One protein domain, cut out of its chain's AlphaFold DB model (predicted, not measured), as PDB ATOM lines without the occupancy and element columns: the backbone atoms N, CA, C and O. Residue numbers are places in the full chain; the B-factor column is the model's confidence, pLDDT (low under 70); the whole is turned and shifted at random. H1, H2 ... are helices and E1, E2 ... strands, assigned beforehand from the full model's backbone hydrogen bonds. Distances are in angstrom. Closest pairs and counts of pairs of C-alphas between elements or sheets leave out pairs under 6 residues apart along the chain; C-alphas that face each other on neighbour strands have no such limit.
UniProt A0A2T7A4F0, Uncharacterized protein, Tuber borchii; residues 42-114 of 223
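Overview. This is residues 42 to 114 of the 223 residues of an uncharacterized protein of Tuber borchii (UniProt A0A2T7A4F0). With little regular structure, three small strand hairpins, E1 with E2, E3 with E4 and E5 with E6, follow in a row, with short helices H1 and H2 at opposite ends. The 73 printed residues include H1, E1 to E6 and H2 in chain order; each hairpin is an antiparallel sheet, and the class is mixed, with 29 residues in named elements, under half. The whole is compact, radius of gyration of the C-alphas 12.8 A, but elongated, 38 by 22 by 17 A.

Arrangement. H1, residues 53 to 56, is too short for an O i to N i+4 pair. E1, residues 59 to 61, and E2, residues 64 to 66, form a hairpin: N 59 and O 66, 2.8 A. The closest C-alphas of H1 and E2 are Cys 53 and Cys 65, 5.2 A. E3, residues 74 to 76, and E4, residues 80 to 82, form a hairpin: N 76 and O 80, 2.8 A. E5, residues 87 to 89, and E6, residues 95 to 97, form another: N 88 and O 96, 2.7 A. The closest C-alphas of E3 and E5 are Cys 75 and Cys 89, 5.1 A. In H2, residues 102 to 108, every such pair is within hydrogen-bond range.

Along the chain. H1 begins at C-alpha 53 (289.023, 318.590, 341.681); H2, 10.0 A long, ends at C-alpha 108 (288.698, 341.047, 365.046).

Size, cuts and confidence. The printed part has no cut and no long link; pLDDT is under 70 at residues 44 to 48, 77 and 79 to 81.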
ATOM      1  N   LYS A  42     286.494 331.649 358.918       78.56
ATOM      2  CA  LYS A  42     287.355 330.672 358.261       78.56
ATOM      3  C   LYS A  42     286.459 329.664 357.536       78.56
ATOM      4  O   LYS A  42     285.593 329.061 358.178       78.56
ATOM      5  N   PRO A  43     286.605 329.488 356.211       70.62
ATOM      6  CA  PRO A  43     285.856 328.480 355.485       70.62
ATOM      7  C   PRO A  43     286.070 327.096 356.098       70.62
ATOM      8  O   PRO A  43     287.196 326.785 356.499       70.62
ATOM      9  N   PRO A  44     285.051 326.222 356.114       69.75
ATOM     10  CA  PRO A  44     285.309 324.812 356.345       69.75
ATOM     11  C   PRO A  44     286.223 324.305 355.228       69.75
ATOM     12  O   PRO A  44     285.864 324.331 354.048       69.75
ATOM     13  N   VAL A  45     287.417 323.864 355.609       65.06
ATOM     14  CA  VAL A  45     288.372 323.278 354.674       65.06
ATOM     15  C   VAL A  45     287.849 321.900 354.292       65.06
ATOM     16  O   VAL A  45     287.641 321.044 355.148       65.06
ATOM     17  N   THR A  46     287.599 321.695 353.004       61.00
ATOM     18  CA  THR A  46     287.275 320.370 352.473       61.00
ATOM     19  C   THR A  46     288.582 319.592 352.319       61.00
ATOM     20  O   THR A  46     289.597 320.133 351.879       61.00
ATOM     21  N   SER A  47     288.579 318.349 352.801       58.94
ATOM     22  CA  SER A  47     289.743 317.462 352.886       58.94
ATOM     23  C   SER A  47     290.530 317.399 351.575       58.94
ATOM     24  O   SER A  47     289.936 317.370 350.496       58.94
ATOM     25  N   SER A  48     291.861 317.323 351.665       64.19
ATOM     26  CA  SER A  48     292.730 317.095 350.508       64.19
ATOM     27  C   SER A  48     292.302 315.820 349.784       64.19
ATOM     28  O   SER A  48     292.347 314.734 350.364       64.19
ATOM     29  N   PHE A  49     291.876 315.947 348.531       71.69
ATOM     30  CA  PHE A  49     291.466 314.807 347.721       71.69
ATOM     31  C   PHE A  49     292.641 314.306 346.882       71.69
ATOM     32  O   PHE A  49     293.392 315.101 346.314       71.69
ATOM     33  N   TYR A  50     292.792 312.985 346.782       77.06
ATOM     34  CA  TYR A  50     293.761 312.360 345.885       77.06
ATOM     35  C   TYR A  50     293.152 312.320 344.474       77.06
ATOM     36  O   TYR A  50     292.374 311.428 344.150       77.06
ATOM     37  N   GLY A  51     293.424 313.338 343.652       81.25
ATOM     38  CA  GLY A  51     292.880 313.445 342.292       81.25
ATOM     39  C   GLY A  51     292.668 314.885 341.819       81.25
ATOM     40  O   GLY A  51     293.009 315.844 342.507       81.25
ATOM     41  N   SER A  52     292.103 315.052 340.618       85.81
ATOM     42  CA  SER A  52     291.762 316.384 340.098       85.81
ATOM     43  C   SER A  52     290.387 316.828 340.603       85.81
ATOM     44  O   SER A  52     289.396 316.125 340.401       85.81
ATOM     45  N   CYS A  53     290.292 318.025 341.191       88.06
ATOM     46  CA  CYS A  53     289.023 318.590 341.681       88.06
ATOM     47  C   CYS A  53     287.923 318.597 340.604       88.06
ATOM     48  O   CYS A  53     286.744 318.386 340.883       88.06
ATOM     49  N   LYS A  54     288.332 318.766 339.340       86.88
ATOM     50  CA  LYS A  54     287.447 318.825 338.177       86.88
ATOM     51  C   LYS A  54     286.642 317.538 337.962       86.88
ATOM     52  O   LYS A  54     285.503 317.630 337.516       86.88
ATOM     53  N   SER A  55     287.194 316.373 338.310       88.81
ATOM     54  CA  SER A  55     286.499 315.081 338.171       88.81
ATOM     55  C   SER A  55     285.239 314.969 339.040       88.81
ATOM     56  O   SER A  55     284.294 314.290 338.655       88.81
ATOM     57  N   HIS A  56     285.183 315.720 340.143       85.81
ATOM     58  CA  HIS A  56     284.034 315.792 341.049       85.81
ATOM     59  C   HIS A  56     283.209 317.079 340.871       85.81
ATOM     60  O   HIS A  56     282.328 317.379 341.670       85.81
ATOM     61  N   GLY A  57     283.495 317.880 339.835       86.12
ATOM     62  CA  GLY A  57     282.848 319.180 339.639       86.12
ATOM     63  C   GLY A  57     283.218 320.226 340.700       86.12
ATOM     64  O   GLY A  57     282.496 321.211 340.862       86.12
ATOM     65  N   TRP A  58     284.325 320.021 341.418       89.00
ATOM     66  CA  TRP A  58     284.828 320.926 342.446       89.00
ATOM     67  C   TRP A  58     285.791 321.961 341.861       89.00
ATOM     68  O   TRP A  58     286.526 321.705 340.902       89.00
ATOM     69  N   GLY A  59     285.799 323.148 342.462       85.00
ATOM     70  CA  GLY A  59     286.764 324.196 342.160       85.00
ATOM     71  C   GLY A  59     288.123 323.871 342.771       85.00
ATOM     72  O   GLY A  59     288.207 323.306 343.857       85.00
ATOM     73  N   GLN A  60     289.202 324.241 342.088       85.62
ATOM     74  CA  GLN A  60     290.546 324.089 342.633       85.62
ATOM     75  C   GLN A  60     290.922 325.315 343.473       85.62
ATOM     76  O   GLN A  60     290.689 326.459 343.072       85.62
ATOM     77  N   CYS A  61     291.522 325.080 344.637       83.12
ATOM     78  CA  CYS A  61     292.086 326.117 345.486       83.12
ATOM     79  C   CYS A  61     293.470 325.706 345.996       83.12
ATOM     80  O   CYS A  61     293.637 325.147 347.081       83.12
ATOM     81  N   GLY A  62     294.487 325.961 345.174       81.62
ATOM     82  CA  GLY A  62     295.816 325.405 345.405       81.62
ATOM     83  C   GLY A  62     295.810 323.885 345.332       81.62
ATOM     84  O   GLY A  62     295.412 323.325 344.312       81.62
ATOM     85  N   SER A  63     296.266 323.236 346.401       80.94
ATOM     86  CA  SER A  63     296.247 321.776 346.553       80.94
ATOM     87  C   SER A  63     294.930 321.238 347.121       80.94
ATOM     88  O   SER A  63     294.773 320.026 347.244       80.94
ATOM     89  N   LEU A  64     293.991 322.117 347.481       84.25
ATOM     90  CA  LEU A  64     292.695 321.746 348.036       84.25
ATOM     91  C   LEU A  64     291.615 321.823 346.956       84.25
ATOM     92  O   LEU A  64     291.681 322.651 346.042       84.25
ATOM     93  N   CYS A  65     290.599 320.980 347.086       86.56
ATOM     94  CA  CYS A  65     289.410 321.032 346.251       86.56
ATOM     95  C   CYS A  65     288.255 321.602 347.055       86.56
ATOM     96  O   CYS A  65     288.070 321.210 348.199       86.56
ATOM     97  N   ILE A  66     287.482 322.500 346.450       86.12
ATOM     98  CA  ILE A  66     286.320 323.110 347.083       86.12
ATOM     99  C   ILE A  66     285.037 322.825 346.330       86.12
ATOM    100  O   ILE A  66     284.908 323.061 345.126       86.12
ATOM    101  N   ASP A  67     284.039 322.394 347.082       87.12
ATOM    102  CA  ASP A  67     282.686 322.260 346.584       87.12
ATOM    103  C   ASP A  67     281.935 323.596 346.668       87.12
ATOM    104  O   ASP A  67     281.215 323.888 347.626       87.12
ATOM    105  N   SER A  68     282.113 324.436 345.647       80.25
ATOM    106  CA  SER A  68     281.421 325.727 345.579       80.25
ATOM    107  C   SER A  68     279.897 325.588 345.501       80.25
ATOM    108  O   SER A  68     279.202 326.530 345.875       80.25
ATOM    109  N   LYS A  69     279.365 324.442 345.047       81.56
ATOM    110  CA  LYS A  69     277.913 324.203 345.013       81.56
ATOM    111  C   LYS A  69     277.368 324.025 346.426       81.56
ATOM    112  O   LYS A  69     276.318 324.569 346.743       81.56
ATOM    113  N   ASN A  70     278.139 323.364 347.288       81.19
ATOM    114  CA  ASN A  70     277.839 323.186 348.709       81.19
ATOM    115  C   ASN A  70     278.293 324.362 349.598       81.19
ATOM    116  O   ASN A  70     278.291 324.261 350.827       81.19
ATOM    117  N   GLY A  71     278.682 325.492 348.994       75.31
ATOM    118  CA  GLY A  71     279.115 326.694 349.710       75.31
ATOM    119  C   GLY A  71     280.459 326.560 350.412       75.31
ATOM    120  O   GLY A  71     280.728 327.310 351.353       75.31
ATOM    121  N   ALA A  72     281.302 325.615 349.988       82.00
ATOM    122  CA  ALA A  72     282.696 325.623 350.390       82.00
ATOM    123  C   ALA A  72     283.388 326.813 349.720       82.00
ATOM    124  O   ALA A  72     283.396 326.958 348.493       82.00
ATOM    125  N   THR A  73     283.963 327.672 350.549       81.94
ATOM    126  CA  THR A  73     284.790 328.784 350.111       81.94
ATOM    127  C   THR A  73     286.253 328.426 350.266       81.94
ATOM    128  O   THR A  73     286.634 327.572 351.068       81.94
ATOM    129  N   CYS A  74     287.093 329.072 349.475       85.00
ATOM    130  CA  CYS A  74     288.519 329.007 349.686       85.00
ATOM    131  C   CYS A  74     289.154 330.350 349.444       85.00
ATOM    132  O   CYS A  74     288.889 331.040 348.457       85.00
ATOM    133  N   CYS A  75     290.039 330.672 350.364       85.19
ATOM    134  CA  CYS A  75     290.805 331.874 350.330       85.19
ATOM    135  C   CYS A  75     292.279 331.478 350.282       85.19
ATOM    136  O   CYS A  75     292.869 331.042 351.268       85.19
ATOM    137  N   ASN A  76     292.864 331.547 349.089       79.31
ATOM    138  CA  ASN A  76     294.289 331.369 348.896       79.31
ATOM    139  C   ASN A  76     294.847 332.616 348.201       79.31
ATOM    140  O   ASN A  76     294.632 332.781 346.993       79.31
ATOM    141  N   PRO A  77     295.618 333.455 348.919       66.38
ATOM    142  CA  PRO A  77     296.092 334.732 348.394       66.38
ATOM    143  C   PRO A  77     296.997 334.580 347.160       66.38
ATOM    144  O   PRO A  77     297.229 335.547 346.440       66.38
ATOM    145  N   ARG A  78     297.518 333.379 346.876       70.12
ATOM    146  CA  ARG A  78     298.409 333.157 345.729       70.12
ATOM    147  C   ARG A  78     297.697 332.767 344.436       70.12
ATOM    148  O   ARG A  78     298.267 332.967 343.373       70.12
ATOM    149  N   ILE A  79     296.513 332.160 344.511       67.19
ATOM    150  CA  ILE A  79     295.987 331.372 343.380       67.19
ATOM    151  C   ILE A  79     294.469 331.384 343.241       67.19
ATOM    152  O   ILE A  79     293.979 331.176 342.136       67.19
ATOM    153  N   SER A  80     293.704 331.604 344.313       63.31
ATOM    154  CA  SER A  80     292.245 331.511 344.226       63.31
ATOM    155  C   SER A  80     291.565 332.298 345.338       63.31
ATOM    156  O   SER A  80     291.760 332.037 346.522       63.31
ATOM    157  N   TYR A  81     290.734 333.250 344.924       65.56
ATOM    158  CA  TYR A  81     289.938 334.111 345.789       65.56
ATOM    159  C   TYR A  81     288.468 333.732 345.603       65.56
ATOM    160  O   TYR A  81     287.750 334.377 344.842       65.56
ATOM    161  N   ARG A  82     288.005 332.650 346.232       75.56
ATOM    162  CA  ARG A  82     286.578 332.293 346.220       75.56
ATOM    163  C   ARG A  82     286.025 332.281 347.632       75.56
ATOM    164  O   ARG A  82     285.732 331.229 348.194       75.56
ATOM    165  N   CYS A  83     285.871 333.479 348.184       83.56
ATOM    166  CA  CYS A  83     284.932 333.707 349.273       83.56
ATOM    167  C   CYS A  83     283.501 333.835 348.722       83.56
ATOM    168  O   CYS A  83     283.297 333.891 347.506       83.56
ATOM    169  N   ILE A  84     282.503 333.826 349.607       83.56
ATOM    170  CA  ILE A  84     281.108 334.022 349.201       83.56
ATOM    171  C   ILE A  84     280.917 335.444 348.636       83.56
ATOM    172  O   ILE A  84     281.660 336.357 349.013       83.56
ATOM    173  N   PRO A  85     279.928 335.673 347.757       80.06
ATOM    174  CA  PRO A  85     279.598 337.022 347.304       80.06
ATOM    175  C   PRO A  85     279.373 337.978 348.485       80.06
ATOM    176  O   PRO A  85     278.736 337.598 349.465       80.06
ATOM    177  N   GLY A  86     279.901 339.201 348.386       82.75
ATOM    178  CA  GLY A  86     279.879 340.189 349.478       82.75
ATOM    179  C   GLY A  86     281.070 340.102 350.438       82.75
ATOM    180  O   GLY A  86     281.199 340.932 351.330       82.75
ATOM    181  N   THR A  87     281.970 339.139 350.237       86.88
ATOM    182  CA  THR A  87     283.178 338.989 351.054       86.88
ATOM    183  C   THR A  87     284.428 338.901 350.186       86.88
ATOM    184  O   THR A  87     284.378 338.492 349.021       86.88
ATOM    185  N   TYR A  88     285.568 339.255 350.764       86.69
ATOM    186  CA  TYR A  88     286.880 339.136 350.159       86.69
ATOM    187  C   TYR A  88     287.790 338.209 350.944       86.69
ATOM    188  O   TYR A  88     287.601 337.959 352.126       86.69
ATOM    189  N   CYS A  89     288.804 337.700 350.257       88.25
ATOM    190  CA  CYS A  89     289.790 336.812 350.843       88.25
ATOM    191  C   CYS A  89     290.968 337.621 351.404       88.25
ATOM    192  O   CYS A  89     291.654 338.331 350.665       88.25
ATOM    193  N   LEU A  90     291.173 337.507 352.713       88.12
ATOM    194  CA  LEU A  90     292.291 338.048 353.479       88.12
ATOM    195  C   LEU A  90     293.400 336.979 353.629       88.12
ATOM    196  O   LEU A  90     293.235 335.819 353.264       88.12
ATOM    197  N   PHE A  91     294.580 337.337 354.132       83.81
ATOM    198  CA  PHE A  91     295.636 336.355 354.404       83.81
ATOM    199  C   PHE A  91     295.176 335.254 355.392       83.81
ATOM    200  O   PHE A  91     294.198 335.411 356.117       83.81
ATOM    201  N   ASP A  92     295.876 334.114 355.384       81.62
ATOM    202  CA  ASP A  92     295.569 332.906 356.184       81.62
ATOM    203  C   ASP A  92     294.212 332.226 355.897       81.62
ATOM    204  O   ASP A  92     293.696 331.418 356.674       81.62
ATOM    205  N   GLY A  93     293.626 332.513 354.738       83.12
ATOM    206  CA  GLY A  93     292.396 331.854 354.314       83.12
ATOM    207  C   GLY A  93     291.135 332.393 354.978       83.12
ATOM    208  O   GLY A  93     290.104 331.721 354.949       83.12
ATOM    209  N   LEU A  94     291.202 333.586 355.561       87.50
ATOM    210  CA  LEU A  94     290.066 334.249 356.185       87.50
ATOM    211  C   LEU A  94     289.222 334.989 355.137       87.50
ATOM    212  O   LEU A  94     289.764 335.704 354.295       87.50
ATOM    213  N   CYS A  95     287.898 334.851 355.193       89.75
ATOM    214  CA  CYS A  95     286.981 335.650 354.383       89.75
ATOM    215  C   CYS A  95     286.406 336.804 355.218       89.75
ATOM    216  O   CYS A  95     285.868 336.576 356.301       89.75
ATOM    217  N   CYS A  96     286.511 338.027 354.704       90.44
ATOM    218  CA  CYS A  96     286.108 339.273 355.353       90.44
ATOM    219  C   CYS A  96     284.964 339.948 354.589       90.44
ATOM    220  O   CYS A  96     284.994 339.924 353.361       90.44
ATOM    221  N   PRO A  97     283.990 340.591 355.253       90.88
ATOM    222  CA  PRO A  97     282.979 341.406 354.573       90.88
ATOM    223  C   PRO A  97     283.623 342.549 353.786       90.88
ATOM    224  O   PRO A  97     284.556 343.173 354.285       90.88
ATOM    225  N   ASN A  98     283.133 342.848 352.580       87.69
ATOM    226  CA  ASN A  98     283.681 343.911 351.720       87.69
ATOM    227  C   ASN A  98     283.635 345.308 352.358       87.69
ATOM    228  O   ASN A  98     284.412 346.188 351.986       87.69
ATOM    229  N   GLU A  99     282.731 345.502 353.311       88.81
ATOM    230  CA  GLU A  99     282.500 346.744 354.038       88.81
ATOM    231  C   GLU A  99     283.489 346.940 355.198       88.81
ATOM    232  O   GLU A  99     283.594 348.047 355.725       88.81
ATOM    233  N   VAL A 100     284.227 345.891 355.579       89.31
ATOM    234  CA  VAL A 100     285.205 345.907 356.674       89.31
ATOM    235  C   VAL A 100     286.615 346.003 356.099       89.31
ATOM    236  O   VAL A 100     287.012 345.216 355.234       89.31
ATOM    237  N   ASP A 101     287.406 346.961 356.579       91.56
ATOM    238  CA  ASP A 101     288.793 347.101 356.145       91.56
ATOM    239  C   ASP A 101     289.655 345.885 356.564       91.56
ATOM    240  O   ASP A 101     289.363 345.224 357.569       91.56
ATOM    241  N   PRO A 102     290.694 345.541 355.778       91.00
ATOM    242  CA  PRO A 102     291.565 344.395 356.045       91.00
ATOM    243  C   PRO A 102     292.135 344.365 357.459       91.00
ATOM    244  O   PRO A 102     292.238 343.291 358.060       91.00
ATOM    245  N   GLU A 103     292.498 345.531 357.984       92.81
ATOM    246  CA  GLU A 103     293.117 345.712 359.289       92.81
ATOM    247  C   GLU A 103     292.140 345.380 360.417       92.81
ATOM    248  O   GLU A 103     292.451 344.543 361.274       92.81
ATOM    249  N   THR A 104     290.936 345.944 360.371       93.19
ATOM    250  CA  THR A 104     289.854 345.644 361.315       93.19
ATOM    251  C   THR A 104     289.448 344.176 361.240       93.19
ATOM    252  O   THR A 104     289.301 343.523 362.275       93.19
ATOM    253  N   CYS A 105     289.319 343.614 360.035       92.25
ATOM    254  CA  CYS A 105     288.954 342.207 359.877       92.25
ATOM    255  C   CYS A 105     289.999 341.258 360.493       92.25
ATOM    256  O   CYS A 105     289.644 340.316 361.213       92.25
ATOM    257  N   ALA A 106     291.288 341.523 360.244       92.81
ATOM    258  CA  ALA A 106     292.387 340.768 360.837       92.81
ATOM    259  C   ALA A 106     292.358 340.868 362.366       92.81
ATOM    260  O   ALA A 106     292.367 339.842 363.048       92.81
ATOM    261  N   SER A 107     292.249 342.093 362.889       93.06
ATOM    262  CA  SER A 107     292.240 342.376 364.326       93.06
ATOM    263  C   SER A 107     291.088 341.670 365.043       93.06
ATOM    264  O   SER A 107     291.313 341.007 366.055       93.06
ATOM    265  N   ASN A 108     289.875 341.725 364.486       91.56
ATOM    266  CA  ASN A 108     288.698 341.047 365.046       91.56
ATOM    267  C   ASN A 108     288.841 339.518 365.059       91.56
ATOM    268  O   ASN A 108     288.198 338.843 365.857       91.56
ATOM    269  N   SER A 109     289.703 338.979 364.195       89.25
ATOM    270  CA  SER A 109     290.008 337.547 364.119       89.25
ATOM    271  C   SER A 109     291.258 337.159 364.916       89.25
ATOM    272  O   SER A 109     291.704 336.016 364.828       89.25
ATOM    273  N   GLY A 110     291.861 338.096 365.656       92.31
ATOM    274  CA  GLY A 110     293.103 337.873 366.400       92.31
ATOM    275  C   GLY A 110     294.343 337.698 365.515       92.31
ATOM    276  O   GLY A 110     295.366 337.196 365.981       92.31
ATOM    277  N   LEU A 111     294.275 338.094 364.242       90.81
ATOM    278  CA  LEU A 111     295.382 338.006 363.296       90.81
ATOM    279  C   LEU A 111     296.086 339.362 363.154       90.81
ATOM    280  O   LEU A 111     295.455 340.416 363.120       90.81
ATOM    281  N   LYS A 112     297.413 339.337 363.004       93.25
ATOM    282  CA  LYS A 112     298.202 340.515 362.618       93.25
ATOM    283  C   LYS A 112     298.534 340.454 361.136       93.25
ATOM    284  O   LYS A 112     299.141 339.486 360.681       93.25
ATOM    285  N   LEU A 113     298.171 341.504 360.402       90.81
ATOM    286  CA  LEU A 113     298.595 341.675 359.017       90.81
ATOM    287  C   LEU A 113     300.123 341.789 358.943       90.81
ATOM    288  O   LEU A 113     300.717 342.535 359.728       90.81
ATOM    289  N   PRO A 114     300.783 341.090 358.006       89.50
ATOM    290  CA  PRO A 114     302.197 341.317 357.754       89.50
ATOM    291  C   PRO A 114     302.403 342.732 357.200       89.50
ATOM    292  O   PRO A 114     301.597 343.213 356.408       89.50
TER     293      PRO A 114